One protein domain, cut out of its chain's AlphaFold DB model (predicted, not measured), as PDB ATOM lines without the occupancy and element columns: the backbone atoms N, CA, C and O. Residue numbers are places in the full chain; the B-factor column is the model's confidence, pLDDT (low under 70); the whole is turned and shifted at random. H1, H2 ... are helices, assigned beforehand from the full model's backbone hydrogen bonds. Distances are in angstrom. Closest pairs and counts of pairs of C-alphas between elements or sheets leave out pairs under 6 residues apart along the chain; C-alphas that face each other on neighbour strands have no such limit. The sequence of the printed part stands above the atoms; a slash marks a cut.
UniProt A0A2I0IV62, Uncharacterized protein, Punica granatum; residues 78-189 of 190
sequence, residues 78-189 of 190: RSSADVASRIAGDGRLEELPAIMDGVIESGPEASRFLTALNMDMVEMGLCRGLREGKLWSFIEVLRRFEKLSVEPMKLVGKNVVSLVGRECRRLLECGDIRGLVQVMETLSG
ATOM      1  N   ARG A  78     -48.489 -20.884  -0.145       82.00
ATOM      2  CA  ARG A  78     -49.830 -21.083   0.392       82.00
ATOM      3  C   ARG A  78     -50.565 -22.247  -0.278       82.00
ATOM      4  O   ARG A  78     -51.053 -23.115   0.428       82.00
ATOM      5  N   SER A  79     -50.564 -22.318  -1.610       87.00
ATOM      6  CA  SER A  79     -51.071 -23.470  -2.372       87.00
ATOM      7  C   SER A  79     -50.362 -24.772  -1.975       87.00
ATOM      8  O   SER A  79     -51.010 -25.798  -1.774       87.00
ATOM      9  N   SER A  80     -49.041 -24.730  -1.769       89.19
ATOM     10  CA  SER A  80     -48.269 -25.884  -1.287       89.19
ATOM     11  C   SER A  80     -48.702 -26.329   0.117       89.19
ATOM     12  O   SER A  80     -48.888 -27.523   0.352       89.19
ATOM     13  N   ALA A  81     -48.938 -25.388   1.037       94.50
ATOM     14  CA  ALA A  81     -49.449 -25.670   2.379       94.50
ATOM     15  C   ALA A  81     -50.911 -26.158   2.378       94.50
ATOM     16  O   ALA A  81     -51.243 -27.091   3.111       94.50
ATOM     17  N   ASP A  82     -51.777 -25.603   1.525       95.00
ATOM     18  CA  ASP A  82     -53.169 -26.035   1.355       95.00
ATOM     19  C   ASP A  82     -53.238 -27.477   0.811       95.00
ATOM     20  O   ASP A  82     -54.007 -28.308   1.305       95.00
ATOM     21  N   VAL A  83     -52.402 -27.814  -0.180       95.00
ATOM     22  CA  VAL A  83     -52.294 -29.175  -0.735       95.00
ATOM     23  C   VAL A  83     -51.725 -30.148   0.301       95.00
ATOM     24  O   VAL A  83     -52.310 -31.213   0.505       95.00
ATOM     25  N   ALA A  84     -50.650 -29.777   1.003       95.81
ATOM     26  CA  ALA A  84     -50.066 -30.575   2.082       95.81
ATOM     27  C   ALA A  84     -51.078 -30.854   3.209       95.81
ATOM     28  O   ALA A  84     -51.233 -32.000   3.629       95.81
ATOM     29  N   SER A  85     -51.829 -29.836   3.637       97.00
ATOM     30  CA  SER A  85     -52.874 -29.956   4.664       97.00
ATOM     31  C   SER A  85     -53.971 -30.942   4.255       97.00
ATOM     32  O   SER A  85     -54.390 -31.779   5.053       97.00
ATOM     33  N   ARG A  86     -54.414 -30.888   2.991       97.12
ATOM     34  CA  ARG A  86     -55.428 -31.809   2.454       97.12
ATOM     35  C   ARG A  86     -54.915 -33.244   2.344       97.12
ATOM     36  O   ARG A  86     -55.598 -34.152   2.801       97.12
ATOM     37  N   ILE A  87     -53.708 -33.442   1.814       96.44
ATOM     38  CA  ILE A  87     -53.049 -34.759   1.732       96.44
ATOM     39  C   ILE A  87     -52.877 -35.374   3.125       96.44
ATOM     40  O   ILE A  87     -53.155 -36.561   3.311       96.44
ATOM     41  N   ALA A  88     -52.489 -34.562   4.113       96.38
ATOM     42  CA  ALA A  88     -52.414 -34.993   5.499       96.38
ATOM     43  C   ALA A  88     -53.796 -35.422   6.018       96.38
ATOM     44  O   ALA A  88     -53.942 -36.571   6.424       96.38
ATOM     45  N   GLY A  89     -54.828 -34.572   5.915       95.69
ATOM     46  CA  GLY A  89     -56.193 -34.897   6.359       95.69
ATOM     47  C   GLY A  89     -56.796 -36.145   5.691       95.69
ATOM     48  O   GLY A  89     -57.504 -36.923   6.335       95.69
ATOM     49  N   ASP A  90     -56.443 -36.407   4.429       94.81
ATOM     50  CA  ASP A  90     -56.812 -37.625   3.696       94.81
ATOM     51  C   ASP A  90     -56.076 -38.895   4.187       94.81
ATOM     52  O   ASP A  90     -56.384 -39.997   3.730       94.81
ATOM     53  N   GLY A  91     -55.125 -38.787   5.122       93.94
ATOM     54  CA  GLY A  91     -54.322 -39.903   5.645       93.94
ATOM     55  C   GLY A  91     -53.224 -40.393   4.695       93.94
ATOM     56  O   GLY A  91     -52.672 -41.479   4.893       93.94
ATOM     57  N   ARG A  92     -52.899 -39.614   3.655       96.25
ATOM     58  CA  ARG A  92     -51.935 -39.949   2.590       96.25
ATOM     59  C   ARG A  92     -50.516 -39.538   2.996       96.25
ATOM     60  O   ARG A  92     -49.839 -38.774   2.312       96.25
ATOM     61  N   LEU A  93     -50.082 -40.026   4.162       96.12
ATOM     62  CA  LEU A  93     -48.810 -39.649   4.794       96.12
ATOM     63  C   LEU A  93     -47.589 -39.962   3.919       96.12
ATOM     64  O   LEU A  93     -46.584 -39.277   4.013       96.12
ATOM     65  N   GLU A  94     -47.684 -40.969   3.057       96.56
ATOM     66  CA  GLU A  94     -46.687 -41.342   2.051       96.56
ATOM     67  C   GLU A  94     -46.391 -40.251   1.000       96.56
ATOM     68  O   GLU A  94     -45.291 -40.226   0.456       96.56
ATOM     69  N   GLU A  95     -47.324 -39.333   0.730       95.50
ATOM     70  CA  GLU A  95     -47.151 -38.266  -0.274       95.50
ATOM     71  C   GLU A  95     -46.682 -36.935   0.334       95.50
ATOM     72  O   GLU A  95     -46.065 -36.113  -0.345       95.50
ATOM     73  N   LEU A  96     -46.951 -36.722   1.623       95.00
ATOM     74  CA  LEU A  96     -46.641 -35.478   2.326       95.00
ATOM     75  C   LEU A  96     -45.128 -35.132   2.344       95.00
ATOM     76  O   LEU A  96     -44.807 -33.966   2.094       95.00
ATOM     77  N   PRO A  97     -44.184 -36.085   2.548       95.19
ATOM     78  CA  PRO A  97     -42.750 -35.808   2.513       95.19
ATOM     79  C   PRO A  97     -42.261 -35.168   1.216       95.19
ATOM     80  O   PRO A  97     -41.407 -34.296   1.288       95.19
ATOM     81  N   ALA A  98     -42.818 -35.524   0.053       92.31
ATOM     82  CA  ALA A  98     -42.375 -34.968  -1.230       92.31
ATOM     83  C   ALA A  98     -42.645 -33.456  -1.345       92.31
ATOM     84  O   ALA A  98     -41.841 -32.717  -1.909       92.31
ATOM     85  N   ILE A  99     -43.755 -32.981  -0.768       92.56
ATOM     86  CA  ILE A  99     -44.085 -31.549  -0.721       92.56
ATOM     87  C   ILE A  99     -43.202 -30.840   0.308       92.56
ATOM     88  O   ILE A  99     -42.673 -29.764   0.038       92.56
ATOM     89  N   MET A 100     -43.017 -31.455   1.479       93.88
ATOM     90  CA  MET A 100     -42.182 -30.893   2.542       93.88
ATOM     91  C   MET A 100     -40.708 -30.805   2.129       93.88
ATOM     92  O   MET A 100     -40.080 -29.791   2.401       93.88
ATOM     93  N   ASP A 101     -40.167 -31.814   1.440       92.69
ATOM     94  CA  ASP A 101     -38.787 -31.816   0.944       92.69
ATOM     95  C   ASP A 101     -38.571 -30.681  -0.078       92.69
ATOM     96  O   ASP A 101     -37.604 -29.936   0.055       92.69
ATOM     97  N   GLY A 102     -39.522 -30.428  -0.989       89.62
ATOM     98  CA  GLY A 102     -39.464 -29.267  -1.892       89.62
ATOM     99  C   GLY A 102     -39.494 -27.907  -1.172       89.62
ATOM    100  O   GLY A 102     -38.845 -26.956  -1.607       89.62
ATOM    101  N   VAL A 103     -40.192 -27.803  -0.034       89.56
ATOM    102  CA  VAL A 103     -40.155 -26.602   0.823       89.56
ATOM    103  C   VAL A 103     -38.819 -26.489   1.565       89.56
ATOM    104  O   VAL A 103     -38.260 -25.395   1.631       89.56
ATOM    105  N   ILE A 104     -38.279 -27.594   2.087       90.06
ATOM    106  CA  ILE A 104     -36.977 -27.637   2.773       90.06
ATOM    107  C   ILE A 104     -35.855 -27.201   1.818       90.06
ATOM    108  O   ILE A 104     -35.033 -26.363   2.184       90.06
ATOM    109  N   GLU A 105     -35.858 -27.697   0.578       87.69
ATOM    110  CA  GLU A 105     -34.920 -27.291  -0.479       87.69
ATOM    111  C   GLU A 105     -35.040 -25.800  -0.838       87.69
ATOM    112  O   GLU A 105     -34.042 -25.162  -1.170       87.69
ATOM    113  N   SER A 106     -36.240 -25.217  -0.716       81.38
ATOM    114  CA  SER A 106     -36.479 -23.788  -0.969       81.38
ATOM    115  C   SER A 106     -35.995 -22.844   0.143       81.38
ATOM    116  O   SER A 106     -35.990 -21.635  -0.068       81.38
ATOM    117  N   GLY A 107     -35.566 -23.361   1.304       78.19
ATOM    118  CA  GLY A 107     -34.889 -22.608   2.369       78.19
ATOM    119  C   GLY A 107     -35.783 -21.624   3.151       78.19
ATOM    120  O   GLY A 107     -36.540 -22.072   4.017       78.19
ATOM    121  N   PRO A 108     -35.680 -20.289   2.937       75.75
ATOM    122  CA  PRO A 108     -36.416 -19.252   3.685       75.75
ATOM    123  C   PRO A 108     -37.920 -19.492   3.895       75.75
ATOM    124  O   PRO A 108     -38.483 -19.046   4.900       75.75
ATOM    125  N   GLU A 109     -38.580 -20.202   2.983       83.44
ATOM    126  CA  GLU A 109     -40.034 -20.345   2.992       83.44
ATOM    127  C   GLU A 109     -40.573 -21.378   4.003       83.44
ATOM    128  O   GLU A 109     -41.774 -21.395   4.279       83.44
ATOM    129  N   ALA A 110     -39.708 -22.173   4.647       85.88
ATOM    130  CA  ALA A 110     -40.088 -23.160   5.667       85.88
ATOM    131  C   ALA A 110     -41.020 -22.593   6.761       85.88
ATOM    132  O   ALA A 110     -42.074 -23.159   7.053       85.88
ATOM    133  N   SER A 111     -40.682 -21.431   7.325       86.94
ATOM    134  CA  SER A 111     -41.462 -20.781   8.394       86.94
ATOM    135  C   SER A 111     -42.870 -20.350   7.951       86.94
ATOM    136  O   SER A 111     -43.849 -20.479   8.694       86.94
ATOM    137  N   ARG A 112     -42.987 -19.860   6.714       89.25
ATOM    138  CA  ARG A 112     -44.236 -19.370   6.123       89.25
ATOM    139  C   ARG A 112     -45.128 -20.534   5.683       89.25
ATOM    140  O   ARG A 112     -46.339 -20.451   5.861       89.25
ATOM    141  N   PHE A 113     -44.539 -21.641   5.222       92.12
ATOM    142  CA  PHE A 113     -45.239 -22.904   4.974       92.12
ATOM    143  C   PHE A 113     -45.846 -23.473   6.259       92.12
ATOM    144  O   PHE A 113     -47.041 -23.744   6.295       92.12
ATOM    145  N   LEU A 114     -45.064 -23.567   7.341       91.38
ATOM    146  CA  LEU A 114     -45.556 -24.029   8.646       91.38
ATOM    147  C   LEU A 114     -46.699 -23.165   9.194       91.38
ATOM    148  O   LEU A 114     -47.622 -23.692   9.802       91.38
ATOM    149  N   THR A 115     -46.647 -21.851   8.961       91.75
ATOM    150  CA  THR A 115     -47.702 -20.909   9.369       91.75
ATOM    151  C   THR A 115     -48.977 -21.060   8.527       91.75
ATOM    152  O   THR A 115     -50.067 -20.752   9.001       91.75
ATOM    153  N   ALA A 116     -48.853 -21.525   7.279       94.00
ATOM    154  CA  ALA A 116     -49.975 -21.776   6.376       94.00
ATOM    155  C   ALA A 116     -50.539 -23.210   6.476       94.00
ATOM    156  O   ALA A 116     -51.654 -23.449   6.015       94.00
ATOM    157  N   LEU A 117     -49.805 -24.160   7.069       94.69
ATOM    158  CA  LEU A 117     -50.286 -25.523   7.303       94.69
ATOM    159  C   LEU A 117     -51.439 -25.547   8.313       94.69
ATOM    160  O   LEU A 117     -51.334 -25.037   9.428       94.69
ATOM    161  N   ASN A 118     -52.513 -26.252   7.964       95.44
ATOM    162  CA  ASN A 118     -53.578 -26.572   8.902       95.44
ATOM    163  C   ASN A 118     -53.154 -27.760   9.784       95.44
ATOM    164  O   ASN A 118     -53.299 -28.925   9.402       95.44
ATOM    165  N   MET A 119     -52.638 -27.456  10.976       93.25
ATOM    166  CA  MET A 119     -52.147 -28.462  11.922       93.25
ATOM    167  C   MET A 119     -53.239 -29.419  12.429       93.25
ATOM    168  O   MET A 119     -52.922 -30.574  12.707       93.25
ATOM    169  N   ASP A 120     -54.516 -29.018  12.461       93.81
ATOM    170  CA  ASP A 120     -55.620 -29.920  12.830       93.81
ATOM    171  C   ASP A 120     -55.801 -31.026  11.775       93.81
ATOM    172  O   ASP A 120     -56.024 -32.195  12.105       93.81
ATOM    173  N   MET A 121     -55.655 -30.681  10.487       95.94
ATOM    174  CA  MET A 121     -55.655 -31.667   9.399       95.94
ATOM    175  C   MET A 121     -54.410 -32.561   9.447       95.94
ATOM    176  O   MET A 121     -54.511 -33.751   9.147       95.94
ATOM    177  N   VAL A 122     -53.261 -32.024   9.874       95.44
ATOM    178  CA  VAL A 122     -52.045 -32.817  10.100       95.44
ATOM    179  C   VAL A 122     -52.247 -33.814  11.247       95.44
ATOM    180  O   VAL A 122     -52.059 -35.006  11.019       95.44
ATOM    181  N   GLU A 123     -52.700 -33.401  12.439       94.50
ATOM    182  CA  GLU A 123     -52.937 -34.330  13.563       94.50
ATOM    183  C   GLU A 123     -53.985 -35.398  13.200       94.50
ATOM    184  O   GLU A 123     -53.793 -36.588  13.480       94.50
ATOM    185  N   MET A 124     -55.069 -35.002  12.522       95.31
ATOM    186  CA  MET A 124     -56.085 -35.929  12.016       95.31
ATOM    187  C   MET A 124     -55.475 -36.960  11.056       95.31
ATOM    188  O   MET A 124     -55.754 -38.156  11.178       95.31
ATOM    189  N   GLY A 125     -54.604 -36.506  10.153       96.38
ATOM    190  CA  GLY A 125     -53.845 -37.332   9.222       96.38
ATOM    191  C   GLY A 125     -52.911 -38.326   9.895       96.38
ATOM    192  O   GLY A 125     -52.945 -39.516   9.580       96.38
ATOM    193  N   LEU A 126     -52.121 -37.865  10.868       96.31
ATOM    194  CA  LEU A 126     -51.223 -38.704  11.665       96.31
ATOM    195  C   LEU A 126     -52.017 -39.770  12.440       96.31
ATOM    196  O   LEU A 126     -51.681 -40.955  12.395       96.31
ATOM    197  N   CYS A 127     -53.128 -39.380  13.077       96.81
ATOM    198  CA  CYS A 127     -54.044 -40.311  13.738       96.81
ATOM    199  C   CYS A 127     -54.625 -41.348  12.768       96.81
ATOM    200  O   CYS A 127     -54.755 -42.522  13.120       96.81
ATOM    201  N   ARG A 128     -55.008 -40.929  11.558       96.75
ATOM    202  CA  ARG A 128     -55.562 -41.815  10.533       96.75
ATOM    203  C   ARG A 128     -54.513 -42.799  10.019       96.75
ATOM    204  O   ARG A 128     -54.763 -43.998  10.066       96.75
ATOM    205  N   GLY A 129     -53.332 -42.320   9.633       96.31
ATOM    206  CA  GLY A 129     -52.247 -43.168   9.140       96.31
ATOM    207  C   GLY A 129     -51.810 -44.221  10.159       96.31
ATOM    208  O   GLY A 129     -51.667 -45.387   9.804       96.31
ATOM    209  N   LEU A 130     -51.701 -43.863  11.444       96.56
ATOM    210  CA  LEU A 130     -51.403 -44.837  12.502       96.56
ATOM    211  C   LEU A 130     -52.513 -45.890  12.680       96.56
ATOM    212  O   LEU A 130     -52.206 -47.058  12.898       96.56
ATOM    213  N   ARG A 131     -53.797 -45.523  12.546       96.19
ATOM    214  CA  ARG A 131     -54.913 -46.499  12.554       96.19
ATOM    215  C   ARG A 131     -54.903 -47.419  11.330       96.19
ATOM    216  O   ARG A 131     -55.345 -48.556  11.440       96.19
ATOM    217  N   GLU A 132     -54.395 -46.933  10.200       95.69
ATOM    218  CA  GLU A 132     -54.173 -47.690   8.960       95.69
ATOM    219  C   GLU A 132     -52.858 -48.509   8.982       95.69
ATOM    220  O   GLU A 132     -52.528 -49.162   7.995       95.69
ATOM    221  N   GLY A 133     -52.097 -48.500  10.087       94.25
ATOM    222  CA  GLY A 133     -50.831 -49.236  10.228       94.25
ATOM    223  C   GLY A 133     -49.624 -48.589   9.533       94.25
ATOM    224  O   GLY A 133     -48.553 -49.191   9.462       94.25
ATOM    225  N   LYS A 134     -49.754 -47.350   9.041       96.31
ATOM    226  CA  LYS A 134     -48.722 -46.596   8.304       96.31
ATOM    227  C   LYS A 134     -47.663 -45.967   9.224       96.31
ATOM    228  O   LYS A 134     -47.321 -44.791   9.086       96.31
ATOM    229  N   LEU A 135     -47.130 -46.744  10.171       96.75
ATOM    230  CA  LEU A 135     -46.140 -46.278  11.153       96.75
ATOM    231  C   LEU A 135     -44.905 -45.650  10.491       96.75
ATOM    232  O   LEU A 135     -44.434 -44.605  10.926       96.75
ATOM    233  N   TRP A 136     -44.398 -46.255   9.417       97.12
ATOM    234  CA  TRP A 136     -43.195 -45.766   8.740       97.12
ATOM    235  C   TRP A 136     -43.424 -44.447   7.994       97.12
ATOM    236  O   TRP A 136     -42.581 -43.558   8.084       97.12
ATOM    237  N   SER A 137     -44.583 -44.266   7.350       97.50
ATOM    238  CA  SER A 137     -44.964 -42.978   6.751       97.50
ATOM    239  C   SER A 137     -45.118 -41.888   7.818       97.50
ATOM    240  O   SER A 137     -44.673 -40.764   7.619       97.50
ATOM    241  N   PHE A 138     -45.693 -42.226   8.979       97.06
ATOM    242  CA  PHE A 138     -45.778 -41.328  10.136       97.06
ATOM    243  C   PHE A 138     -44.385 -40.881  10.624       97.06
ATOM    244  O   PHE A 138     -44.151 -39.686  10.794       97.06
ATOM    245  N   ILE A 139     -43.445 -41.819  10.778       97.06
ATOM    246  CA  ILE A 139     -42.051 -41.537  11.162       97.06
ATOM    247  C   ILE A 139     -41.350 -40.634  10.138       97.06
ATOM    248  O   ILE A 139     -40.665 -39.686  10.518       97.06
ATOM    249  N   GLU A 140     -41.550 -40.877   8.844       97.12
ATOM    250  CA  GLU A 140     -40.918 -40.071   7.798       97.12
ATOM    251  C   GLU A 140     -41.473 -38.638   7.739       97.12
ATOM    252  O   GLU A 140     -40.711 -37.692   7.529       97.12
ATOM    253  N   VAL A 141     -42.771 -38.456   8.014       96.88
ATOM    254  CA  VAL A 141     -43.399 -37.133   8.169       96.88
ATOM    255  C   VAL A 141     -42.833 -36.382   9.379       96.88
ATOM    256  O   VAL A 141     -42.458 -35.218   9.232       96.88
ATOM    257  N   LEU A 142     -42.698 -37.026  10.546       96.25
ATOM    258  CA  LEU A 142     -42.105 -36.388  11.734       96.25
ATOM    259  C   LEU A 142     -40.685 -35.863  11.460       96.25
ATOM    260  O   LEU A 142     -40.384 -34.721  11.794       96.25
ATOM    261  N   ARG A 143     -39.854 -36.637  10.753       95.94
ATOM    262  CA  ARG A 143     -38.500 -36.217  10.340       95.94
ATOM    263  C   ARG A 143     -38.493 -35.019   9.390       95.94
ATOM    264  O   ARG A 143     -37.533 -34.255   9.369       95.94
ATOM    265  N   ARG A 144     -39.528 -34.835   8.561       95.56
ATOM    266  CA  ARG A 144     -39.641 -33.633   7.709       95.56
ATOM    267  C   ARG A 144     -40.042 -32.413   8.525       95.56
ATOM    268  O   ARG A 144     -39.524 -31.332   8.273       95.56
ATOM    269  N   PHE A 145     -40.903 -32.581   9.522       94.50
ATOM    270  CA  PHE A 145     -41.211 -31.511  10.464       94.50
ATOM    271  C   PHE A 145     -39.985 -31.095  11.284       94.50
ATOM    272  O   PHE A 145     -39.717 -29.903  11.401       94.50
ATOM    273  N   GLU A 146     -39.177 -32.053  11.731       93.75
ATOM    274  CA  GLU A 146     -37.897 -31.800  12.396       93.75
ATOM    275  C   GLU A 146     -36.920 -31.005  11.513       93.75
ATOM    276  O   GLU A 146     -36.390 -29.984  11.950       93.75
ATOM    277  N   LYS A 147     -36.761 -31.378  10.232       93.62
ATOM    278  CA  LYS A 147     -35.996 -30.582   9.246       93.62
ATOM    279  C   LYS A 147     -36.551 -29.164   9.052       93.62
ATOM    280  O   LYS A 147     -35.782 -28.239   8.806       93.62
ATOM    281  N   LEU A 148     -37.866 -28.973   9.188       91.62
ATOM    282  CA  LEU A 148     -38.520 -27.657   9.207       91.62
ATOM    283  C   LEU A 148     -38.402 -26.943  10.574       91.62
ATOM    284  O   LEU A 148     -39.053 -25.924  10.790       91.62
ATOM    285  N   SER A 149     -37.563 -27.433  11.495       90.94
ATOM    286  CA  SER A 149     -37.380 -26.916  12.862       90.94
ATOM    287  C   SER A 149     -38.621 -27.023  13.768       90.94
ATOM    288  O   SER A 149     -38.762 -26.273  14.736       90.94
ATOM    289  N   VAL A 150     -39.517 -27.976  13.490       90.94
ATOM    290  CA  VAL A 150     -40.640 -28.347  14.364       90.94
ATOM    291  C   VAL A 150     -40.286 -29.612  15.134       90.94
ATOM    292  O   VAL A 150     -40.178 -30.692  14.564       90.94
ATOM    293  N   GLU A 151     -40.160 -29.476  16.452       91.69
ATOM    294  CA  GLU A 151     -39.967 -30.597  17.376       91.69
ATOM    295  C   GLU A 151     -41.074 -31.661  17.194       91.69
ATOM    296  O   GLU A 151     -42.250 -31.333  17.398       91.69
ATOM    297  N   PRO A 152     -40.737 -32.928  16.868       90.50
ATOM    298  CA  PRO A 152     -41.715 -33.980  16.590       90.50
ATOM    299  C   PRO A 152     -42.800 -34.130  17.661       90.50
ATOM    300  O   PRO A 152     -43.982 -34.212  17.330       90.50
ATOM    301  N   MET A 153     -42.435 -34.065  18.948       88.44
ATOM    302  CA  MET A 153     -43.388 -34.164  20.063       88.44
ATOM    303  C   MET A 153     -44.480 -33.088  20.062       88.44
ATOM    304  O   MET A 153     -45.575 -33.354  20.558       88.44
ATOM    305  N   LYS A 154     -44.249 -31.904  19.473       88.00
ATOM    306  CA  LYS A 154     -45.276 -30.850  19.374       88.00
ATOM    307  C   LYS A 154     -46.430 -31.216  18.430       88.00
ATOM    308  O   LYS A 154     -47.496 -30.620  18.534       88.00
ATOM    309  N   LEU A 155     -46.236 -32.198  17.549       85.06
ATOM    310  CA  LEU A 155     -47.248 -32.710  16.612       85.06
ATOM    311  C   LEU A 155     -47.994 -33.934  17.161       85.06
ATOM    312  O   LEU A 155     -49.019 -34.349  16.620       85.06
ATOM    313  N   VAL A 156     -47.476 -34.542  18.230       86.12
ATOM    314  CA  VAL A 156     -48.000 -35.783  18.805       86.12
ATOM    315  C   VAL A 156     -48.991 -35.442  19.920       86.12
ATOM    316  O   VAL A 156     -48.704 -35.550  21.113       86.12
ATOM    317  N   GLY A 157     -50.202 -35.042  19.521       87.56
ATOM    318  CA  GLY A 157     -51.329 -34.859  20.437       87.56
ATOM    319  C   GLY A 157     -51.694 -36.146  21.195       87.56
ATOM    320  O   GLY A 157     -51.285 -37.253  20.834       87.56
ATOM    321  N   LYS A 158     -52.505 -36.032  22.260       89.56
ATOM    322  CA  LYS A 158     -52.866 -37.164  23.152       89.56
ATOM    323  C   LYS A 158     -53.383 -38.396  22.394       89.56
ATOM    324  O   LYS A 158     -53.092 -39.530  22.775       89.56
ATOM    325  N   ASN A 159     -54.131 -38.168  21.314       90.94
ATOM    326  CA  ASN A 159     -54.647 -39.223  20.446       90.94
ATOM    327  C   ASN A 159     -53.509 -39.952  19.717       90.94
ATOM    328  O   ASN A 159     -53.456 -41.184  19.744       90.94
ATOM    329  N   VAL A 160     -52.576 -39.196  19.132       93.69
ATOM    330  CA  VAL A 160     -51.388 -39.714  18.443       93.69
ATOM    331  C   VAL A 160     -50.521 -40.529  19.410       93.69
ATOM    332  O   VAL A 160     -50.201 -41.671  19.089       93.69
ATOM    333  N   VAL A 161     -50.246 -40.032  20.629       93.38
ATOM    334  CA  VAL A 161     -49.490 -40.777  21.665       93.38
ATOM    335  C   VAL A 161     -50.096 -42.164  21.910       93.38
ATOM    336  O   VAL A 161     -49.379 -43.164  21.935       93.38
ATOM    337  N   SER A 162     -51.424 -42.251  22.054       95.06
ATOM    338  CA  SER A 162     -52.107 -43.528  22.317       95.06
ATOM    339  C   SER A 162     -51.994 -44.534  21.162       95.06
ATOM    340  O   SER A 162     -51.955 -45.745  21.389       95.06
ATOM    341  N   LEU A 163     -51.921 -44.038  19.923       96.81
ATOM    342  CA  LEU A 163     -51.782 -44.846  18.715       96.81
ATOM    343  C   LEU A 163     -50.330 -45.289  18.506       96.81
ATOM    344  O   LEU A 163     -50.094 -46.466  18.242       96.81
ATOM    345  N   VAL A 164     -49.356 -44.403  18.725       96.44
ATOM    346  CA  VAL A 164     -47.934 -44.771  18.699       96.44
ATOM    347  C   VAL A 164     -47.624 -45.795  19.792       96.44
ATOM    348  O   VAL A 164     -46.987 -46.800  19.513       96.44
ATOM    349  N   GLY A 165     -48.162 -45.639  21.007       96.00
ATOM    350  CA  GLY A 165     -48.007 -46.633  22.078       96.00
ATOM    351  C   GLY A 165     -48.559 -48.027  21.732       96.00
ATOM    352  O   GLY A 165     -48.029 -49.033  22.207       96.00
ATOM    353  N   ARG A 166     -49.586 -48.108  20.874       96.81
ATOM    354  CA  ARG A 166     -50.092 -49.377  20.322       96.81
ATOM    355  C   ARG A 166     -49.109 -49.978  19.320       96.81
ATOM    356  O   ARG A 166     -48.805 -51.162  19.421       96.81
ATOM    357  N   GLU A 167     -48.586 -49.171  18.403       97.12
ATOM    358  CA  GLU A 167     -47.593 -49.621  17.423       97.12
ATOM    359  C   GLU A 167     -46.273 -50.044  18.082       97.12
ATOM    360  O   GLU A 167     -45.744 -51.101  17.758       97.12
ATOM    361  N   CYS A 168     -45.791 -49.311  19.087       96.94
ATOM    362  CA  CYS A 168     -44.627 -49.692  19.888       96.94
ATOM    363  C   CYS A 168     -44.820 -51.041  20.593       96.94
ATOM    364  O   CYS A 168     -43.899 -51.856  20.631       96.94
ATOM    365  N   ARG A 169     -46.027 -51.310  21.113       97.50
ATOM    366  CA  ARG A 169     -46.366 -52.623  21.675       97.50
ATOM    367  C   ARG A 169     -46.350 -53.708  20.600       97.50
ATOM    368  O   ARG A 169     -45.737 -54.744  20.824       97.50
ATOM    369  N   ARG A 170     -46.958 -53.458  19.436       97.12
ATOM    370  CA  ARG A 170     -46.962 -54.400  18.306       97.12
ATOM    371  C   ARG A 170     -45.537 -54.731  17.844       97.12
ATOM    372  O   ARG A 170     -45.234 -55.894  17.619       97.12
ATOM    373  N   LEU A 171     -44.654 -53.735  17.742       97.88
ATOM    374  CA  LEU A 171     -43.237 -53.940  17.418       97.88
ATOM    375  C   LEU A 171     -42.541 -54.825  18.460       97.88
ATOM    376  O   LEU A 171     -41.861 -55.778  18.085       97.88
ATOM    377  N   LEU A 172     -42.765 -54.568  19.754       97.25
ATOM    378  CA  LEU A 172     -42.222 -55.381  20.845       97.25
ATOM    379  C   LEU A 172     -42.743 -56.830  20.813       97.25
ATOM    380  O   LEU A 172     -41.955 -57.760  20.959       97.25
ATOM    381  N   GLU A 173     -44.042 -57.028  20.576       97.50
ATOM    382  CA  GLU A 173     -44.679 -58.348  20.425       97.50
ATOM    383  C   GLU A 173     -44.156 -59.111  19.192       97.50
ATOM    384  O   GLU A 173     -44.016 -60.332  19.236       97.50
ATOM    385  N   CYS A 174     -43.799 -58.403  18.115       96.50
ATOM    386  CA  CYS A 174     -43.127 -58.968  16.940       96.50
ATOM    387  C   CYS A 174     -41.606 -59.166  17.116       96.50
ATOM    388  O   CYS A 174     -40.965 -59.698  16.212       96.50
ATOM    389  N   GLY A 175     -41.012 -58.728  18.232       97.56
ATOM    390  CA  GLY A 175     -39.562 -58.762  18.459       97.56
ATOM    391  C   GLY A 175     -38.754 -57.723  17.666       97.56
ATOM    392  O   GLY A 175     -37.523 -57.783  17.669       97.56
ATOM    393  N   ASP A 176     -39.401 -56.752  17.011       97.69
ATOM    394  CA  ASP A 176     -38.738 -55.685  16.252       97.69
ATOM    395  C   ASP A 176     -38.259 -54.550  17.175       97.69
ATOM    396  O   ASP A 176     -38.779 -53.430  17.198       97.69
ATOM    397  N   ILE A 177     -37.226 -54.861  17.961       97.44
ATOM    398  CA  ILE A 177     -36.567 -53.900  18.852       97.44
ATOM    399  C   ILE A 177     -35.917 -52.761  18.053       97.44
ATOM    400  O   ILE A 177     -35.888 -51.626  18.522       97.44
ATOM    401  N   ARG A 178     -35.432 -53.032  16.833       97.00
ATOM    402  CA  ARG A 178     -34.791 -52.015  15.986       97.00
ATOM    403  C   ARG A 178     -35.801 -50.962  15.540       97.00
ATOM    404  O   ARG A 178     -35.512 -49.772  15.632       97.00
ATOM    405  N   GLY A 179     -36.985 -51.392  15.113       96.38
ATOM    406  CA  GLY A 179     -38.075 -50.491  14.779       96.38
ATOM    407  C   GLY A 179     -38.591 -49.718  15.987       96.38
ATOM    408  O   GLY A 179     -38.842 -48.520  15.875       96.38
ATOM    409  N   LEU A 180     -38.671 -50.356  17.161       97.38
ATOM    410  CA  LEU A 180     -39.063 -49.675  18.399       97.38
ATOM    411  C   LEU A 180     -38.085 -48.548  18.767       97.38
ATOM    412  O   LEU A 180     -38.524 -47.446  19.092       97.38
ATOM    413  N   VAL A 181     -36.775 -48.802  18.679       96.56
ATOM    414  CA  VAL A 181     -35.735 -47.785  18.907       96.56
ATOM    415  C   VAL A 181     -35.871 -46.640  17.900       96.56
ATOM    416  O   VAL A 181     -35.969 -45.493  18.321       96.56
ATOM    417  N   GLN A 182     -36.016 -46.939  16.604       96.31
ATOM    418  CA  GLN A 182     -36.177 -45.919  15.559       96.31
ATOM    419  C   GLN A 182     -37.403 -45.008  15.778       96.31
ATOM    420  O   GLN A 182     -37.357 -43.814  15.463       96.31
ATOM    421  N   VAL A 183     -38.505 -45.551  16.314       96.12
ATOM    422  CA  VAL A 183     -39.681 -44.755  16.702       96.12
ATOM    423  C   VAL A 183     -39.342 -43.816  17.860       96.12
ATOM    424  O   VAL A 183     -39.673 -42.636  17.792       96.12
ATOM    425  N   MET A 184     -38.667 -44.311  18.900       94.81
ATOM    426  CA  MET A 184     -38.297 -43.503  20.070       94.81
ATOM    427  C   MET A 184     -37.285 -42.405  19.729       94.81
ATOM    428  O   MET A 184     -37.474 -41.273  20.160       94.81
ATOM    429  N   GLU A 185     -36.273 -42.711  18.912       94.88
ATOM    430  CA  GLU A 185     -35.296 -41.739  18.396       94.88
ATOM    431  C   GLU A 185     -36.008 -40.601  17.648       94.88
ATOM    432  O   GLU A 185     -35.872 -39.434  18.014       94.88
ATOM    433  N   THR A 186     -36.874 -40.946  16.689       94.81
ATOM    434  CA  THR A 186     -37.629 -39.956  15.898       94.81
ATOM    435  C   THR A 186     -38.577 -39.111  16.757       94.81
ATOM    436  O   THR A 186     -38.797 -37.941  16.463       94.81
ATOM    437  N   LEU A 187     -39.161 -39.675  17.820       92.19
ATOM    438  CA  LEU A 187     -39.962 -38.894  18.766       92.19
ATOM    439  C   LEU A 187     -39.097 -37.966  19.625       92.19
ATOM    440  O   LEU A 187     -39.533 -36.863  19.928       92.19
ATOM    441  N   SER A 188     -37.893 -38.392  20.017       91.00
ATOM    442  CA  SER A 188     -37.003 -37.587  20.861       91.00
ATOM    443  C   SER A 188     -36.408 -36.358  20.167       91.00
ATOM    444  O   SER A 188     -36.027 -35.427  20.871       91.00
ATOM    445  N   GLY A 189     -36.387 -36.328  18.830       82.69
ATOM    446  CA  GLY A 189     -35.871 -35.206  18.039       82.69
ATOM    447  C   GLY A 189     -34.342 -35.108  18.086       82.69
ATOM    448  O   GLY A 189     -33.811 -34.128  18.617       82.69
TER     449      GLY A 189
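Overview. This is residues 78 to 189 of the 190 residues of an uncharacterized protein of Punica granatum (UniProt A0A2I0IV62). Three helical hairpins, H1 with H2, H4 with H5 and H7 with H8, stack one after another in a row, with H1, H4 and H7 making one layer and H2, H5 and H8 the other. Two shorter helices, H3 and H6, lie along the chain between one hairpin and the next, H3 packing on residues 78 to 82 of H1 and meeting H2 only at the corner by their link, and H6 packing on H5 and H8. The printed part has 112 residues with eight named helices, H1 to H8 in order, and no named strand; its class is all helix. It is compact, with a radius of gyration of the C-alphas of 13.7 A, and elongated, spanning 42 by 23 by 21 A.

Arrangement. H1, residues 78 to 89, and H2, residues 96 to 105, form a hairpin at a shallow tilt of 30 degrees, closest at the C-alphas of Ala 84 and Leu 96, 6.0 A apart. H3, residues 110 to 116, touches residues 78 to 82 of H1, closest at the C-alphas of Ala 81 and Ala 116, 5.6 A apart; at 70.1 degrees they are only just about perpendicular. H4, residues 119 to 131, touches H1 and runs the same way; the closest C-alphas, of Gly 89 and Gly 125, are 4.4 A apart. H5, residues 135 to 147, is the hub: it forms a hairpin with H4, and it touches H2 at a shallow tilt of 20 degrees, the same way, with the C-alphas of Pro 97 and Val 141 closest at 5.8 A. H6, residues 152 to 155, touches H5, closest at the C-alphas of Leu 142 and Pro 152, 5.4 A apart. H7, residues 158 to 173, touches H4, closest at the C-alphas of Cys 127 and Val 160, 5.4 A apart. H8, residues 177 to 188, forms a hairpin with H7 and touches H5, closest at the C-alphas of Ile 139 and Thr 186, 6.7 A apart. H1, H2, H4, H5, H7 and H8 make an up and down bundle, each running against the one before it. In each helix but H6, which is too short for such a pair, every O i to N i+4 pair is within hydrogen-bond range.

Along the chain. H1 begins at C-alpha 78, (-49.830, -21.083, 0.392), and H8 ends at C-alpha 188, (-37.003, -37.587, 20.861). From first to last C-alpha, H7 measures 22.9 A, H5 18.8 A and H4 18.3 A.

Size, cuts and confidence. The two C-alphas farthest apart, of Pro 108 and Glu 173, are 43.3 A apart. The printed part has no cut and no long link. Its mean pLDDT is 93.5, and no printed residue is under 70.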